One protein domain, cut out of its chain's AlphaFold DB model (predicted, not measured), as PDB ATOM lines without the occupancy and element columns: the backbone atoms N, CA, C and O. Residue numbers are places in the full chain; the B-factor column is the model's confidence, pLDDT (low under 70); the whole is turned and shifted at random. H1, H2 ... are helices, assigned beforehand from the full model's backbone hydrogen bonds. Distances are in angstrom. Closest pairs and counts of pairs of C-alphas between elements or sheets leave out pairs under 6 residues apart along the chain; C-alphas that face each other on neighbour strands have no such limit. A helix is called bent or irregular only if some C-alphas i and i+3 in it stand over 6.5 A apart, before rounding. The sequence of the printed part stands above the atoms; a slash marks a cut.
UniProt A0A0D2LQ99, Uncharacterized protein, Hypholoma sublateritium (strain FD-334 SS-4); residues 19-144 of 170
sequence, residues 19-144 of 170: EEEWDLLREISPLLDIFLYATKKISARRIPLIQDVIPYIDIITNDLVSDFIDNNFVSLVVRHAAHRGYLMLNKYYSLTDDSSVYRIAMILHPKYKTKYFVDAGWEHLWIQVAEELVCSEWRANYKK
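Overview. This is residues 19 to 144 of the 170 residues of an uncharacterized protein of Hypholoma sublateritium (strain FD-334 SS-4) (UniProt A0A0D2LQ99). Three long helices, H1, H2 and H3, run up and down beside one another, with H2 packed on both the arm H1b and H3; at one end H4 lies crosswise and joins them to a smaller head of H4, H5 and H6. The other arm of H1, H1a, reaches out at the far end from the head, and H6 carries the length on beyond H4. The printed part has 126 residues, with six named helices in the order H1 to H6 and no named strand: an all-helix domain. It is loose, with a radius of gyration of the C-alphas of 17.9 A, and a rod in outline, spanning 68 by 33 by 23 A.

Arrangement. H1, residues 19 to 42, was assigned as one helix by its hydrogen bonds but is bent, with C-alphas 27 and 30 6.6 A apart; its arms, H1a, residues 19 to 27, and H1b, residues 30 to 42, stand at a steep tilt of 41 degrees. H1b and H2, residues 50 to 69, touch as a helical hairpin, opposite ways at a shallow tilt of 3 degrees; their closest C-alphas, of Ala 38 and Tyr 56, are 6.5 A apart. H2 also forms a hairpin with H3, residues 76 to 96, opposite ways at a shallow tilt of 22 degrees, closest at the C-alphas of Ile 69 and Arg 79, 4.8 A. H1a touches no helix, but its Glu 27 comes within 7.1 A of Val 78 of H3, C-alpha to C-alpha. With residues 50 to 54 alone H2 touches H4, residues 100 to 108, about perpendicular at 85 degrees; the closest C-alphas, of Gln 51 and Met 106, are 4.7 A apart. H6, residues 124 to 141, touches H4 about perpendicular at 83 degrees, with the C-alphas of Ile 104 and Val 134 closest at 5.5 A, through its residues 130 to 134 alone. H5, residues 113 to 119, and H6 form a hairpin at a shallow tilt of 15 degrees, closest at the C-alphas of Phe 117 and Ile 127, 6.7 A, with H6 touching through residues 124 to 131 alone. H2 and H6 are apart. Every O i to N i+4 pair is within hydrogen-bond range in H1a, H3, H4 and H6; the counts are 8 of 9 in H1b, 14 of 16 in H2 and 2 of 3 in H5.

Along the chain. H1a begins at C-alpha 19, (97.209, -23.547, -16.174), and H1b is 18.8 A long. H2 is 27.6 A long and irregular, with C-alphas 51 and 54 7.1 A apart. H3 is 30.6 A long, and H6, 26.0 A long, ends at C-alpha 141, (100.277, 20.764, 26.255).

Size, cuts and confidence. The C-alphas of Glu 19 and Lys 144, the two farthest apart, are 68.2 A apart. The printed part has no cut, and no link is long. The mean pLDDT of the printed part is 94.5, and no printed residue is under 70.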
ATOM      1  N   GLU A  19      98.613 -23.710 -16.578       94.06
ATOM      2  CA  GLU A  19      97.209 -23.547 -16.174       94.06
ATOM      3  C   GLU A  19      97.069 -23.542 -14.644       94.06
ATOM      4  O   GLU A  19      96.337 -22.722 -14.099       94.06
ATOM      5  N   GLU A  20      97.867 -24.353 -13.943       93.19
ATOM      6  CA  GLU A  20      97.900 -24.400 -12.478       93.19
ATOM      7  C   GLU A  20      98.421 -23.088 -11.873       93.19
ATOM      8  O   GLU A  20      97.908 -22.612 -10.859       93.19
ATOM      9  N   GLU A  21      99.423 -22.462 -12.496       93.88
ATOM     10  CA  GLU A  21      99.903 -21.141 -12.075       93.88
ATOM     11  C   GLU A  21      98.844 -20.056 -12.327       93.88
ATOM     12  O   GLU A  21      98.694 -19.137 -11.519       93.88
ATOM     13  N   TRP A  22      98.064 -20.168 -13.408       96.06
ATOM     14  CA  TRP A  22      96.922 -19.285 -13.656       96.06
ATOM     15  C   TRP A  22      95.777 -19.488 -12.660       96.06
ATOM     16  O   TRP A  22      95.146 -18.502 -12.273       96.06
ATOM     17  N   ASP A  23      95.496 -20.726 -12.249       94.44
ATOM     18  CA  ASP A  23      94.553 -21.028 -11.164       94.44
ATOM     19  C   ASP A  23      95.016 -20.371  -9.856       94.44
ATOM     20  O   ASP A  23      94.256 -19.628  -9.233       94.44
ATOM     21  N   LEU A  24      96.296 -20.527  -9.501       95.00
ATOM     22  CA  LEU A  24      96.869 -19.910  -8.303       95.00
ATOM     23  C   LEU A  24      96.786 -18.375  -8.340       95.00
ATOM     24  O   LEU A  24      96.464 -17.745  -7.332       95.00
ATOM     25  N   LEU A  25      97.047 -17.753  -9.496       95.75
ATOM     26  CA  LEU A  25      96.902 -16.304  -9.654       95.75
ATOM     27  C   LEU A  25      95.455 -15.834  -9.471       95.75
ATOM     28  O   LEU A  25      95.221 -14.750  -8.932       95.75
ATOM     29  N   ARG A  26      94.477 -16.637  -9.899       96.00
ATOM     30  CA  ARG A  26      93.059 -16.338  -9.670       96.00
ATOM     31  C   ARG A  26      92.698 -16.422  -8.190       96.00
ATOM     32  O   ARG A  26      91.944 -15.574  -7.726       96.00
ATOM     33  N   GLU A  27      93.272 -17.367  -7.449       95.25
ATOM     34  CA  GLU A  27      93.066 -17.471  -6.000       95.25
ATOM     35  C   GLU A  27      93.770 -16.364  -5.199       95.25
ATOM     36  O   GLU A  27      93.227 -15.890  -4.203       95.25
ATOM     37  N   ILE A  28      94.963 -15.920  -5.615       96.50
ATOM     38  CA  ILE A  28      95.711 -14.879  -4.888       96.50
ATOM     39  C   ILE A  28      95.206 -13.461  -5.188       96.50
ATOM     40  O   ILE A  28      95.412 -12.550  -4.389       96.50
ATOM     41  N   SER A  29      94.554 -13.238  -6.335       97.12
ATOM     42  CA  SER A  29      94.102 -11.900  -6.732       97.12
ATOM     43  C   SER A  29      93.153 -11.255  -5.706       97.12
ATOM     44  O   SER A  29      93.394 -10.097  -5.367       97.12
ATOM     45  N   PRO A  30      92.127 -11.946  -5.167       96.81
ATOM     46  CA  PRO A  30      91.273 -11.393  -4.114       96.81
ATOM     47  C   PRO A  30      92.046 -11.025  -2.840       96.81
ATOM     48  O   PRO A  30      91.798  -9.974  -2.257       96.81
ATOM     49  N   LEU A  31      93.043 -11.830  -2.454       97.00
ATOM     50  CA  LEU A  31      93.901 -11.540  -1.302       97.00
ATOM     51  C   LEU A  31      94.666 -10.226  -1.490       97.00
ATOM     52  O   LEU A  31      94.749  -9.407  -0.577       97.00
ATOM     53  N   LEU A  32      95.227 -10.010  -2.683       97.25
ATOM     54  CA  LEU A  32      95.950  -8.779  -3.003       97.25
ATOM     55  C   LEU A  32      95.019  -7.564  -3.104       97.25
ATOM     56  O   LEU A  32      95.452  -6.445  -2.815       97.25
ATOM     57  N   ASP A  33      93.756  -7.766  -3.483       97.12
ATOM     58  CA  ASP A  33      92.778  -6.684  -3.595       97.12
ATOM     59  C   ASP A  33      92.454  -6.048  -2.234       97.12
ATOM     60  O   ASP A  33      92.322  -4.825  -2.154       97.12
ATOM     61  N   ILE A  34      92.469  -6.827  -1.143       96.44
ATOM     62  CA  ILE A  34      92.319  -6.307   0.230       96.44
ATOM     63  C   ILE A  34      93.393  -5.247   0.522       96.44
ATOM     64  O   ILE A  34      93.097  -4.113   0.920       96.44
ATOM     65  N   PHE A  35      94.661  -5.579   0.258       95.38
ATOM     66  CA  PHE A  35      95.774  -4.650   0.463       95.38
ATOM     67  C   PHE A  35      95.711  -3.461  -0.492       95.38
ATOM     68  O   PHE A  35      96.020  -2.332  -0.099       95.38
ATOM     69  N   LEU A  36      95.304  -3.685  -1.743       96.12
ATOM     70  CA  LEU A  36      95.142  -2.623  -2.727       96.12
ATOM     71  C   LEU A  36      94.077  -1.614  -2.286       96.12
ATOM     72  O   LEU A  36      94.304  -0.403  -2.372       96.12
ATOM     73  N   TYR A  37      92.933  -2.099  -1.805       94.88
ATOM     74  CA  TYR A  37      91.852  -1.271  -1.289       94.88
ATOM     75  C   TYR A  37      92.332  -0.415  -0.114       94.88
ATOM     76  O   TYR A  37      92.238   0.815  -0.178       94.88
ATOM     77  N   ALA A  38      92.928  -1.034   0.909       93.62
ATOM     78  CA  ALA A  38      93.444  -0.312   2.069       93.62
ATOM     79  C   ALA A  38      94.524   0.712   1.687       93.62
ATOM     80  O   ALA A  38      94.474   1.867   2.113       93.62
ATOM     81  N   THR A  39      95.452   0.334   0.802       93.75
ATOM     82  CA  THR A  39      96.516   1.226   0.318       93.75
ATOM     83  C   THR A  39      95.936   2.449  -0.381       93.75
ATOM     84  O   THR A  39      96.366   3.568  -0.106       93.75
ATOM     85  N   LYS A  40      94.931   2.274  -1.249       94.31
ATOM     86  CA  LYS A  40      94.255   3.395  -1.925       94.31
ATOM     87  C   LYS A  40      93.590   4.347  -0.932       94.31
ATOM     88  O   LYS A  40      93.587   5.553  -1.169       94.31
ATOM     89  N   LYS A  41      93.033   3.823   0.163       92.81
ATOM     90  CA  LYS A  41      92.377   4.630   1.199       92.81
ATOM     91  C   LYS A  41      93.384   5.390   2.063       92.81
ATOM     92  O   LYS A  41      93.247   6.600   2.205       92.81
ATOM     93  N   ILE A  42      94.410   4.710   2.575       91.31
ATOM     94  CA  ILE A  42      95.426   5.296   3.464       91.31
ATOM     95  C   ILE A  42      96.428   6.193   2.715       91.31
ATOM     96  O   ILE A  42      96.987   7.117   3.297       91.31
ATOM     97  N   SER A  43      96.628   5.989   1.411       91.94
ATOM     98  CA  SER A  43      97.515   6.839   0.596       91.94
ATOM     99  C   SER A  43      96.821   8.085   0.037       91.94
ATOM    100  O   SER A  43      97.407   8.818  -0.769       91.94
ATOM    101  N   ALA A  44      95.561   8.327   0.415       90.56
ATOM    102  CA  ALA A  44      94.840   9.515  -0.010       90.56
ATOM    103  C   ALA A  44      95.518  10.784   0.530       90.56
ATOM    104  O   ALA A  44      96.100  10.819   1.611       90.56
ATOM    105  N   ARG A  45      95.455  11.860  -0.254       87.38
ATOM    106  CA  ARG A  45      96.061  13.149   0.100       87.38
ATOM    107  C   ARG A  45      94.990  14.122   0.574       87.38
ATOM    108  O   ARG A  45      93.838  14.022   0.165       87.38
ATOM    109  N   ARG A  46      95.416  15.140   1.331       87.94
ATOM    110  CA  ARG A  46      94.598  16.299   1.752       87.94
ATOM    111  C   ARG A  46      93.503  15.991   2.782       87.94
ATOM    112  O   ARG A  46      92.682  16.861   3.046       87.94
ATOM    113  N   ILE A  47      93.518  14.801   3.375       88.12
ATOM    114  CA  ILE A  47      92.652  14.416   4.491       88.12
ATOM    115  C   ILE A  47      93.508  13.806   5.611       88.12
ATOM    116  O   ILE A  47      94.488  13.124   5.302       88.12
ATOM    117  N   PRO A  48      93.203  14.068   6.895       86.94
ATOM    118  CA  PRO A  48      93.845  13.355   7.991       86.94
ATOM    119  C   PRO A  48      93.400  11.889   7.953       86.94
ATOM    120  O   PRO A  48      92.212  11.621   7.801       86.94
ATOM    121  N   LEU A  49      94.344  10.954   8.067       94.06
ATOM    122  CA  LEU A  49      94.085   9.506   7.982       94.06
ATOM    123  C   LEU A  49      94.595   8.737   9.200       94.06
ATOM    124  O   LEU A  49      94.435   7.524   9.283       94.06
ATOM    125  N   ILE A  50      95.211   9.434  10.154       94.19
ATOM    126  CA  ILE A  50      95.842   8.804  11.313       94.19
ATOM    127  C   ILE A  50      94.826   8.067  12.191       94.19
ATOM    128  O   ILE A  50      95.120   6.981  12.678       94.19
ATOM    129  N   GLN A  51      93.606   8.601  12.308       94.25
ATOM    130  CA  GLN A  51      92.506   7.954  13.022       94.25
ATOM    131  C   GLN A  51      91.992   6.680  12.333       94.25
ATOM    132  O   GLN A  51      91.281   5.903  12.958       94.25
ATOM    133  N   ASP A  52      92.306   6.482  11.051       94.75
ATOM    134  CA  ASP A  52      91.818   5.346  10.270       94.75
ATOM    135  C   ASP A  52      92.847   4.207  10.188       94.75
ATOM    136  O   ASP A  52      92.494   3.109   9.774       94.75
ATOM    137  N   VAL A  53      94.097   4.421  10.620       94.44
ATOM    138  CA  VAL A  53      95.171   3.415  10.522       94.44
ATOM    139  C   VAL A  53      94.821   2.120  11.257       94.44
ATOM    140  O   VAL A  53      94.830   1.065  10.631       94.44
ATOM    141  N   ILE A  54      94.479   2.194  12.548       94.69
ATOM    142  CA  ILE A  54      94.085   1.018  13.345       94.69
ATOM    143  C   ILE A  54      92.823   0.357  12.754       94.69
ATOM    144  O   ILE A  54      92.890  -0.834  12.461       94.69
ATOM    145  N   PRO A  55      91.736   1.097  12.439       95.00
ATOM    146  CA  PRO A  55      90.576   0.530  11.747       95.00
ATOM    147  C   PRO A  55      90.889  -0.226  10.462       95.00
ATOM    148  O   PRO A  55      90.340  -1.302  10.239       95.00
ATOM    149  N   TYR A  56      91.764   0.300   9.603       95.56
ATOM    150  CA  TYR A  56      92.139  -0.421   8.389       95.56
ATOM    151  C   TYR A  56      92.982  -1.662   8.691       95.56
ATOM    152  O   TYR A  56      92.781  -2.669   8.021       95.56
ATOM    153  N   ILE A  57      93.884  -1.633   9.681       95.38
ATOM    154  CA  ILE A  57      94.624  -2.842  10.075       95.38
ATOM    155  C   ILE A  57      93.657  -3.915  10.595       95.38
ATOM    156  O   ILE A  57      93.785  -5.069  10.184       95.38
ATOM    157  N   ASP A  58      92.672  -3.544  11.415       94.69
ATOM    158  CA  ASP A  58      91.666  -4.470  11.950       94.69
ATOM    159  C   ASP A  58      90.798  -5.068  10.833       94.69
ATOM    160  O   ASP A  58      90.587  -6.279  10.799       94.69
ATOM    161  N   ILE A  59      90.355  -4.250   9.869       94.94
ATOM    162  CA  ILE A  59      89.600  -4.718   8.694       94.94
ATOM    163  C   ILE A  59      90.423  -5.722   7.883       94.94
ATOM    164  O   ILE A  59      89.967  -6.837   7.662       94.94
ATOM    165  N   ILE A  60      91.655  -5.365   7.489       96.81
ATOM    166  CA  ILE A  60      92.507  -6.262   6.690       96.81
ATOM    167  C   ILE A  60      92.770  -7.562   7.458       96.81
ATOM    168  O   ILE A  60      92.766  -8.640   6.874       96.81
ATOM    169  N   THR A  61      93.013  -7.465   8.765       96.31
ATOM    170  CA  THR A  61      93.275  -8.624   9.620       96.31
ATOM    171  C   THR A  61      92.083  -9.574   9.645       96.31
ATOM    172  O   THR A  61      92.267 -10.772   9.439       96.31
ATOM    173  N   ASN A  62      90.876  -9.042   9.839       95.81
ATOM    174  CA  ASN A  62      89.651  -9.834   9.830       95.81
ATOM    175  C   ASN A  62      89.422 -10.492   8.465       95.81
ATOM    176  O   ASN A  62      89.235 -11.705   8.429       95.81
ATOM    177  N   ASP A  63      89.539  -9.736   7.369       96.62
ATOM    178  CA  ASP A  63      89.343 -10.250   6.006       96.62
ATOM    179  C   ASP A  63      90.363 -11.359   5.670       96.62
ATOM    180  O   ASP A  63      90.018 -12.396   5.105       96.62
ATOM    181  N   LEU A  64      91.637 -11.201   6.061       97.69
ATOM    182  CA  LEU A  64      92.655 -12.241   5.866       97.69
ATOM    183  C   LEU A  64      92.331 -13.519   6.641       97.69
ATOM    184  O   LEU A  64      92.554 -14.618   6.125       97.69
ATOM    185  N   VAL A  65      91.847 -13.385   7.878       97.38
ATOM    186  CA  VAL A  65      91.508 -14.529   8.726       97.38
ATOM    187  C   VAL A  65      90.282 -15.256   8.179       97.38
ATOM    188  O   VAL A  65      90.370 -16.455   7.909       97.38
ATOM    189  N   SER A  66      89.179 -14.534   7.953       96.75
ATOM    190  CA  SER A  66      87.903 -15.121   7.539       96.75
ATOM    191  C   SER A  66      87.940 -15.696   6.129       96.75
ATOM    192  O   SER A  66      87.467 -16.813   5.908       96.75
ATOM    193  N   ASP A  67      88.512 -14.960   5.176       96.94
ATOM    194  CA  ASP A  67      88.334 -15.281   3.760       96.94
ATOM    195  C   ASP A  67      89.417 -16.237   3.255       96.94
ATOM    196  O   ASP A  67      89.185 -16.975   2.292       96.94
ATOM    197  N   PHE A  68      90.577 -16.270   3.928       97.69
ATOM    198  CA  PHE A  68      91.742 -17.046   3.499       97.69
ATOM    199  C   PHE A  68      92.267 -17.996   4.574       97.69
ATOM    200  O   PHE A  68      92.270 -19.201   4.345       97.69
ATOM    201  N   ILE A  69      92.739 -17.509   5.727       97.50
ATOM    202  CA  ILE A  69      93.492 -18.346   6.683       97.50
ATOM    203  C   ILE A  69      92.639 -19.511   7.199       97.50
ATOM    204  O   ILE A  69      93.084 -20.663   7.130       97.50
ATOM    205  N   ASP A  70      91.409 -19.232   7.633       97.12
ATOM    206  CA  ASP A  70      90.488 -20.239   8.173       97.12
ATOM    207  C   ASP A  70      89.636 -20.916   7.086       97.12
ATOM    208  O   ASP A  70      88.930 -21.896   7.342       97.12
ATOM    209  N   ASN A  71      89.745 -20.455   5.838       95.56
ATOM    210  CA  ASN A  71      88.976 -20.968   4.717       95.56
ATOM    211  C   ASN A  71      89.628 -22.217   4.096       95.56
ATOM    212  O   ASN A  71      90.590 -22.145   3.331       95.56
ATOM    213  N   ASN A  72      89.058 -23.391   4.376       94.31
ATOM    214  CA  ASN A  72      89.546 -24.670   3.845       94.31
ATOM    215  C   ASN A  72      89.292 -24.879   2.338       94.31
ATOM    216  O   ASN A  72      89.788 -25.860   1.787       94.31
ATOM    217  N   PHE A  73      88.549 -23.988   1.675       94.00
ATOM    218  CA  PHE A  73      88.349 -24.017   0.222       94.00
ATOM    219  C   PHE A  73      89.450 -23.280  -0.554       94.00
ATOM    220  O   PHE A  73      89.503 -23.390  -1.775       94.00
ATOM    221  N   VAL A  74      90.328 -22.546   0.137       95.19
ATOM    222  CA  VAL A  74      91.474 -21.843  -0.454       95.19
ATOM    223  C   VAL A  74      92.703 -22.754  -0.447       95.19
ATOM    224  O   VAL A  74      92.948 -23.477   0.526       95.19
ATOM    225  N   SER A  75      93.513 -22.714  -1.510       95.88
ATOM    226  CA  SER A  75      94.739 -23.513  -1.587       95.88
ATOM    227  C   SER A  75      95.709 -23.207  -0.442       95.88
ATOM    228  O   SER A  75      95.873 -22.068   0.006       95.88
ATOM    229  N   LEU A  76      96.426 -24.236   0.017       96.38
ATOM    230  CA  LEU A  76      97.358 -24.126   1.144       96.38
ATOM    231  C   LEU A  76      98.429 -23.039   0.930       96.38
ATOM    232  O   LEU A  76      98.822 -22.356   1.874       96.38
ATOM    233  N   VAL A  77      98.868 -22.845  -0.317       96.06
ATOM    234  CA  VAL A  77      99.842 -21.806  -0.685       96.06
ATOM    235  C   VAL A  77      99.283 -20.409  -0.411       96.06
ATOM    236  O   VAL A  77      99.964 -19.592   0.211       96.06
ATOM    237  N   VAL A  78      98.037 -20.139  -0.811       97.12
ATOM    238  CA  VAL A  78      97.385 -18.840  -0.591       97.12
ATOM    239  C   VAL A  78      97.072 -18.630   0.890       97.12
ATOM    240  O   VAL A  78      97.325 -17.546   1.410       97.12
ATOM    241  N   ARG A  79      96.648 -19.675   1.612       98.12
ATOM    242  CA  ARG A  79      96.461 -19.620   3.075       98.12
ATOM    243  C   ARG A  79      97.753 -19.248   3.802       98.12
ATOM    244  O   ARG A  79      97.755 -18.385   4.679       98.12
ATOM    245  N   HIS A  80      98.877 -19.849   3.413       97.56
ATOM    246  CA  HIS A  80     100.179 -19.487   3.965       97.56
ATOM    247  C   HIS A  80     100.593 -18.062   3.592       97.56
ATOM    248  O   HIS A  80     101.115 -17.350   4.449       97.56
ATOM    249  N   ALA A  81     100.342 -17.617   2.358       97.19
ATOM    250  CA  ALA A  81     100.593 -16.234   1.959       97.19
ATOM    251  C   ALA A  81      99.772 -15.241   2.808       97.19
ATOM    252  O   ALA A  81     100.341 -14.281   3.332       97.19
ATOM    253  N   ALA A  82      98.483 -15.522   3.031       98.06
ATOM    254  CA  ALA A  82      97.603 -14.741   3.901       98.06
ATOM    255  C   ALA A  82      98.141 -14.671   5.330       98.06
ATOM    256  O   ALA A  82      98.292 -13.584   5.884       98.06
ATOM    257  N   HIS A  83      98.539 -15.814   5.892       98.12
ATOM    258  CA  HIS A  83      99.118 -15.877   7.230       98.12
ATOM    259  C   HIS A  83     100.415 -15.057   7.342       98.12
ATOM    260  O   HIS A  83     100.659 -14.398   8.351       98.12
ATOM    261  N   ARG A  84     101.255 -15.025   6.300       97.62
ATOM    262  CA  ARG A  84     102.449 -14.158   6.281       97.62
ATOM    263  C   ARG A  84     102.079 -12.674   6.243       97.62
ATOM    264  O   ARG A  84     102.735 -11.887   6.925       97.62
ATOM    265  N   GLY A  85     101.039 -12.305   5.494       96.69
ATOM    266  CA  GLY A  85     100.466 -10.958   5.508       96.69
ATOM    267  C   GLY A  85      99.949 -10.564   6.894       96.69
ATOM    268  O   GLY A  85     100.320  -9.511   7.405       96.69
ATOM    269  N   TYR A  86      99.196 -11.455   7.540       97.44
ATOM    270  CA  TYR A  86      98.696 -11.298   8.907       97.44
ATOM    271  C   TYR A  86      99.825 -11.050   9.922       97.44
ATOM    272  O   TYR A  86      99.788 -10.079  10.674       97.44
ATOM    273  N   LEU A  87     100.896 -11.852   9.890       97.31
ATOM    274  CA  LEU A  87     102.052 -11.648  10.775       97.31
ATOM    275  C   LEU A  87     102.728 -10.286  10.558       97.31
ATOM    276  O   LEU A  87     103.197  -9.663  11.511       97.31
ATOM    277  N   MET A  88     102.788  -9.820   9.308       95.06
ATOM    278  CA  MET A  88     103.320  -8.495   8.999       95.06
ATOM    279  C   MET A  88     102.417  -7.389   9.556       95.06
ATOM    280  O   MET A  88     102.926  -6.430  10.135       95.06
ATOM    281  N   LEU A  89     101.095  -7.526   9.434       95.12
ATOM    282  CA  LEU A  89     100.138  -6.574  10.002       95.12
ATOM    283  C   LEU A  89     100.244  -6.509  11.522       95.12
ATOM    284  O   LEU A  89     100.354  -5.408  12.044       95.12
ATOM    285  N   ASN A  90     100.339  -7.647  12.217       93.69
ATOM    286  CA  ASN A  90     100.545  -7.671  13.670       93.69
ATOM    287  C   ASN A  90     101.816  -6.923  14.089       93.69
ATOM    288  O   ASN A  90     101.807  -6.172  15.066       93.69
ATOM    289  N   LYS A  91     102.908  -7.071  13.324       94.00
ATOM    290  CA  LYS A  91     104.130  -6.294  13.559       94.00
ATOM    291  C   LYS A  91     103.853  -4.792  13.451       94.00
ATOM    292  O   LYS A  91     104.244  -4.047  14.342       94.00
ATOM    293  N   TYR A  92     103.189  -4.332  12.393       90.75
ATOM    294  CA  TYR A  92     102.887  -2.904  12.239       90.75
ATOM    295  C   TYR A  92     101.848  -2.391  13.236       90.75
ATOM    296  O   TYR A  92     101.973  -1.256  13.686       90.75
ATOM    297  N   TYR A  93     100.884  -3.221  13.631       92.00
ATOM    298  CA  TYR A  93      99.931  -2.906  14.686       92.00
ATOM    299  C   TYR A  93     100.662  -2.620  15.998       92.00
ATOM    300  O   TYR A  93     100.427  -1.582  16.608       92.00
ATOM    301  N   SER A  94     101.632  -3.463  16.379       91.56
ATOM    302  CA  SER A  94     102.428  -3.234  17.595       91.56
ATOM    303  C   SER A  94     103.200  -1.909  17.580       91.56
ATOM    304  O   SER A  94     103.335  -1.273  18.615       91.56
ATOM    305  N   LEU A  95     103.625  -1.426  16.405       91.69
ATOM    306  CA  LEU A  95     104.288  -0.120  16.274       91.69
ATOM    307  C   LEU A  95     103.328   1.064  16.461       91.69
ATOM    308  O   LEU A  95     103.777   2.188  16.678       91.69
ATOM    309  N   THR A  96     102.010   0.853  16.375       91.50
ATOM    310  CA  THR A  96     101.043   1.918  16.692       91.50
ATOM    311  C   THR A  96     101.013   2.238  18.185       91.50
ATOM    312  O   THR A  96     100.646   3.352  18.553       91.50
ATOM    313  N   ASP A  97     101.476   1.318  19.034       87.88
ATOM    314  CA  ASP A  97     101.571   1.526  20.479       87.88
ATOM    315  C   ASP A  97     102.769   2.401  20.874       87.88
ATOM    316  O   ASP A  97     102.739   3.030  21.933       87.88
ATOM    317  N   ASP A  98     103.778   2.527  20.001       89.56
ATOM    318  CA  ASP A  98     104.949   3.388  20.218       89.56
ATOM    319  C   ASP A  98     104.596   4.888  20.176       89.56
ATOM    320  O   ASP A  98     105.392   5.736  20.586       89.56
ATOM    321  N   SER A  99     103.409   5.240  19.667       90.88
ATOM    322  CA  SER A  99     102.950   6.623  19.556       90.88
ATOM    323  C   SER A  99     101.524   6.799  20.063       90.88
ATOM    324  O   SER A  99     100.556   6.276  19.509       90.88
ATOM    325  N   SER A 100     101.381   7.667  21.064       90.50
ATOM    326  CA  SER A 100     100.095   8.098  21.626       90.50
ATOM    327  C   SER A 100      99.133   8.671  20.576       90.50
ATOM    328  O   SER A 100      97.913   8.601  20.742       90.50
ATOM    329  N   VAL A 101      99.665   9.206  19.473       93.69
ATOM    330  CA  VAL A 101      98.910   9.973  18.475       93.69
ATOM    331  C   VAL A 101      97.793   9.153  17.826       93.69
ATOM    332  O   VAL A 101      96.715   9.699  17.600       93.69
ATOM    333  N   TYR A 102      97.999   7.857  17.564       94.38
ATOM    334  CA  TYR A 102      96.971   7.009  16.948       94.38
ATOM    335  C   TYR A 102      95.727   6.908  17.836       94.38
ATOM    336  O   TYR A 102      94.614   7.211  17.402       94.38
ATOM    337  N   ARG A 103      95.927   6.572  19.115       93.81
ATOM    338  CA  ARG A 103      94.846   6.431  20.100       93.81
ATOM    339  C   ARG A 103      94.173   7.774  20.390       93.81
ATOM    340  O   ARG A 103      92.945   7.839  20.414       93.81
ATOM    341  N   ILE A 104      94.950   8.856  20.523       94.94
ATOM    342  CA  ILE A 104      94.406  10.212  20.721       94.94
ATOM    343  C   ILE A 104      93.517  10.610  19.549       94.94
ATOM    344  O   ILE A 104      92.380  11.037  19.754       94.94
ATOM    345  N   ALA A 105      94.014  10.462  18.320       95.81
ATOM    346  CA  ALA A 105      93.272  10.849  17.132       95.81
ATOM    347  C   ALA A 105      91.949  10.086  17.018       95.81
ATOM    348  O   ALA A 105      90.922  10.685  16.704       95.81
ATOM    349  N   MET A 106      91.950   8.787  17.329       96.06
ATOM    350  CA  MET A 106      90.737   7.973  17.343       96.06
ATOM    351  C   MET A 106      89.746   8.395  18.431       96.06
ATOM    352  O   MET A 106      88.557   8.534  18.140       96.06
ATOM    353  N   ILE A 107      90.206   8.656  19.660       96.19
ATOM    354  CA  ILE A 107      89.325   9.093  20.756       96.19
ATOM    355  C   ILE A 107      88.686  10.453  20.445       96.19
ATOM    356  O   ILE A 107      87.492  10.647  20.679       96.19
ATOM    357  N   LEU A 108      89.458  11.388  19.886       94.94
ATOM    358  CA  LEU A 108      88.956  12.708  19.504       94.94
ATOM    359  C   LEU A 108      88.056  12.667  18.258       94.94
ATOM    360  O   LEU A 108      87.317  13.618  18.001       94.94
ATOM    361  N   HIS A 109      88.081  11.576  17.489       95.25
ATOM    362  CA  HIS A 109      87.281  11.440  16.282       95.25
ATOM    363  C   HIS A 109      85.802  11.141  16.612       95.25
ATOM    364  O   HIS A 109      85.507  10.101  17.206       95.25
ATOM    365  N   PRO A 110      84.828  11.972  16.171       94.44
ATOM    366  CA  PRO A 110      83.425  11.846  16.583       94.44
ATOM    367  C   PRO A 110      82.757  10.505  16.260       94.44
ATOM    368  O   PRO A 110      81.849  10.102  16.985       94.44
ATOM    369  N   LYS A 111      83.197   9.833  15.186       94.31
ATOM    370  CA  LYS A 111      82.690   8.516  14.765       94.31
ATOM    371  C   LYS A 111      83.204   7.376  15.649       94.31
ATOM    372  O   LYS A 111      82.491   6.397  15.816       94.31
ATOM    373  N   TYR A 112      84.438   7.478  16.148       94.69
ATOM    374  CA  TYR A 112      85.110   6.376  16.839       94.69
ATOM    375  C   TYR A 112      84.947   6.513  18.344       94.69
ATOM    376  O   TYR A 112      84.197   5.744  18.951       94.69
ATOM    377  N   LYS A 113      85.593   7.527  18.936       95.00
ATOM    378  CA  LYS A 113      85.646   7.713  20.388       95.00
ATOM    379  C   LYS A 113      86.080   6.413  21.079       95.00
ATOM    380  O   LYS A 113      86.770   5.580  20.499       95.00
ATOM    381  N   THR A 114      85.646   6.216  22.316       95.38
ATOM    382  CA  THR A 114      85.884   4.983  23.069       95.38
ATOM    383  C   THR A 114      85.051   3.808  22.558       95.38
ATOM    384  O   THR A 114      85.461   2.658  22.695       95.38
ATOM    385  N   LYS A 115      83.917   4.094  21.898       96.44
ATOM    386  CA  LYS A 115      83.015   3.078  21.341       96.44
ATOM    387  C   LYS A 115      83.724   2.153  20.353       96.44
ATOM    388  O   LYS A 115      83.489   0.953  20.407       96.44
ATOM    389  N   TYR A 116      84.602   2.691  19.503       96.38
ATOM    390  CA  TYR A 116      85.371   1.870  18.567       96.38
ATOM    391  C   TYR A 116      86.124   0.741  19.278       96.38
ATOM    392  O   TYR A 116      85.999  -0.410  18.886       96.38
ATOM    393  N   PHE A 117      86.872   1.058  20.337       94.94
ATOM    394  CA  PHE A 117      87.710   0.072  21.022       94.94
ATOM    395  C   PHE A 117      86.871  -0.997  21.729       94.94
ATOM    396  O   PHE A 117      87.244  -2.166  21.726       94.94
ATOM    397  N   VAL A 118      85.713  -0.612  22.278       96.31
ATOM    398  CA  VAL A 118      84.747  -1.565  22.845       96.31
ATOM    399  C   VAL A 118      84.240  -2.519  21.767       96.31
ATOM    400  O   VAL A 118      84.265  -3.731  21.960       96.31
ATOM    401  N   ASP A 119      83.813  -1.981  20.622       95.25
ATOM    402  CA  ASP A 119      83.292  -2.779  19.511       95.25
ATOM    403  C   ASP A 119      84.391  -3.669  18.885       95.25
ATOM    404  O   ASP A 119      84.103  -4.776  18.438       95.25
ATOM    405  N   ALA A 120      85.649  -3.214  18.900       92.62
ATOM    406  CA  ALA A 120      86.830  -3.958  18.456       92.62
ATOM    407  C   ALA A 120      87.340  -4.985  19.492       92.62
ATOM    408  O   ALA A 120      88.359  -5.631  19.263       92.62
ATOM    409  N   GLY A 121      86.661  -5.137  20.635       93.38
ATOM    410  CA  GLY A 121      86.993  -6.145  21.645       93.38
ATOM    411  C   GLY A 121      88.252  -5.848  22.461       93.38
ATOM    412  O   GLY A 121      88.844  -6.771  23.016       93.38
ATOM    413  N   TRP A 122      88.678  -4.585  22.545       93.31
ATOM    414  CA  TRP A 122      89.825  -4.210  23.369       93.31
ATOM    415  C   TRP A 122      89.547  -4.443  24.854       93.31
ATOM    416  O   TRP A 122      88.438  -4.226  25.349       93.31
ATOM    417  N   GLU A 123      90.594  -4.818  25.590       94.38
ATOM    418  CA  GLU A 123      90.512  -4.932  27.040       94.38
ATOM    419  C   GLU A 123      90.156  -3.585  27.675       94.38
ATOM    420  O   GLU A 123      90.703  -2.537  27.322       94.38
ATOM    421  N   HIS A 124      89.286  -3.616  28.686       94.06
ATOM    422  CA  HIS A 124      88.840  -2.411  29.386       94.06
ATOM    423  C   HIS A 124      90.013  -1.563  29.907       94.06
ATOM    424  O   HIS A 124      89.990  -0.336  29.811       94.06
ATOM    425  N   LEU A 125      91.069  -2.211  30.412       94.19
ATOM    426  CA  LEU A 125      92.276  -1.532  30.886       94.19
ATOM    427  C   LEU A 125      92.980  -0.748  29.769       94.19
ATOM    428  O   LEU A 125      93.468   0.352  30.012       94.19
ATOM    429  N   TRP A 126      93.011  -1.266  28.540       92.56
ATOM    430  CA  TRP A 126      93.655  -0.581  27.415       92.56
ATOM    431  C   TRP A 126      92.871   0.657  26.988       92.56
ATOM    432  O   TRP A 126      93.471   1.684  26.664       92.56
ATOM    433  N   ILE A 127      91.539   0.586  27.050       94.62
ATOM    434  CA  ILE A 127      90.660   1.729  26.785       94.62
ATOM    435  C   ILE A 127      90.904   2.825  27.829       94.62
ATOM    436  O   ILE A 127      91.124   3.977  27.459       94.62
ATOM    437  N   GLN A 128      90.969   2.467  29.114       95.38
ATOM    438  CA  GLN A 128      91.277   3.417  30.190       95.38
ATOM    439  C   GLN A 128      92.655   4.069  30.020       95.38
ATOM    440  O   GLN A 128      92.796   5.279  30.193       95.38
ATOM    441  N   VAL A 129      93.673   3.286  29.647       93.12
ATOM    442  CA  VAL A 129      95.014   3.816  29.355       93.12
ATOM    443  C   VAL A 129      94.961   4.819  28.201       93.12
ATOM    444  O   VAL A 129      95.598   5.867  28.278       93.12
ATOM    445  N   ALA A 130      94.188   4.539  27.150       93.19
ATOM    446  CA  ALA A 130      94.027   5.454  26.023       93.19
ATOM    447  C   ALA A 130      93.308   6.760  26.424       93.19
ATOM    448  O   ALA A 130      93.723   7.840  25.998       93.19
ATOM    449  N   GLU A 131      92.276   6.690  27.270       95.69
ATOM    450  CA  GLU A 131      91.578   7.868  27.806       95.69
ATOM    451  C   GLU A 131      92.486   8.745  28.680       95.69
ATOM    452  O   GLU A 131      92.514   9.970  28.517       95.69
ATOM    453  N   GLU A 132      93.261   8.138  29.584       95.38
ATOM    454  CA  GLU A 132      94.191   8.886  30.438       95.38
ATOM    455  C   GLU A 132      95.320   9.511  29.615       95.38
ATOM    456  O   GLU A 132      95.755  10.629  29.884       95.38
ATOM    457  N   LEU A 133      95.755   8.835  28.557       94.06
ATOM    458  CA  LEU A 133      96.741   9.352  27.619       94.06
ATOM    459  C   LEU A 133      96.223  10.605  26.881       94.06
ATOM    460  O   LEU A 133      96.955  11.583  26.761       94.06
ATOM    461  N   VAL A 134      94.940  10.663  26.502       95.25
ATOM    462  CA  VAL A 134      94.326  11.903  25.978       95.25
ATOM    463  C   VAL A 134      94.272  12.999  27.044       95.25
ATOM    464  O   VAL A 134      94.607  14.157  26.775       95.25
ATOM    465  N   CYS A 135      93.850  12.657  28.263       95.06
ATOM    466  CA  CYS A 135      93.726  13.621  29.353       95.06
ATOM    467  C   CYS A 135      95.079  14.216  29.758       95.06
ATOM    468  O   CYS A 135      95.184  15.426  29.962       95.06
ATOM    469  N   SER A 136      96.104  13.378  29.889       94.88
ATOM    470  CA  SER A 136      97.466  13.781  30.233       94.88
ATOM    471  C   SER A 136      98.075  14.673  29.154       94.88
ATOM    472  O   SER A 136      98.570  15.747  29.495       94.88
ATOM    473  N   GLU A 137      97.926  14.320  27.875       94.75
ATOM    474  CA  GLU A 137      98.381  15.142  26.749       94.75
ATOM    475  C   GLU A 137      97.706  16.524  26.752       94.75
ATOM    476  O   GLU A 137      98.365  17.562  26.642       94.75
ATOM    477  N   TRP A 138      96.387  16.564  26.971       94.19
ATOM    478  CA  TRP A 138      95.656  17.824  27.095       94.19
ATOM    479  C   TRP A 138      96.151  18.664  28.279       94.19
ATOM    480  O   TRP A 138      96.391  19.863  28.124       94.19
ATOM    481  N   ARG A 139      96.331  18.051  29.458       94.81
ATOM    482  CA  ARG A 139      96.821  18.744  30.662       94.81
ATOM    483  C   ARG A 139      98.236  19.289  30.475       94.81
ATOM    484  O   ARG A 139      98.502  20.381  30.966       94.81
ATOM    485  N   ALA A 140      99.109  18.543  29.802       93.44
ATOM    486  CA  ALA A 140     100.505  18.910  29.604       93.44
ATOM    487  C   ALA A 140     100.675  20.026  28.563       93.44
ATOM    488  O   ALA A 140     101.422  20.969  28.808       93.44
ATOM    489  N   ASN A 141      99.963  19.945  27.433       92.75
ATOM    490  CA  ASN A 141     100.277  20.764  26.255       92.75
ATOM    491  C   ASN A 141      99.198  21.787  25.873       92.75
ATOM    492  O   ASN A 141      99.491  22.753  25.169       92.75
ATOM    493  N   TYR A 142      97.953  21.618  26.330       90.06
ATOM    494  CA  TYR A 142      96.817  22.430  25.863       90.06
ATOM    495  C   TYR A 142      96.059  23.151  26.979       90.06
ATOM    496  O   TYR A 142      95.389  24.161  26.730       90.06
ATOM    497  N   LYS A 143      96.155  22.668  28.220       91.25
ATOM    498  CA  LYS A 143      95.571  23.329  29.381       91.25
ATOM    499  C   LYS A 143      96.330  24.629  29.633       91.25
ATOM    500  O   LYS A 143      97.434  24.629  30.167       91.25
ATOM    501  N   LYS A 144      95.716  25.754  29.268       80.75
ATOM    502  CA  LYS A 144      96.248  27.083  29.580       80.75
ATOM    503  C   LYS A 144      96.455  27.193  31.090       80.75
ATOM    504  O   LYS A 144      95.488  27.153  31.854       80.75
TER     505      LYS A 144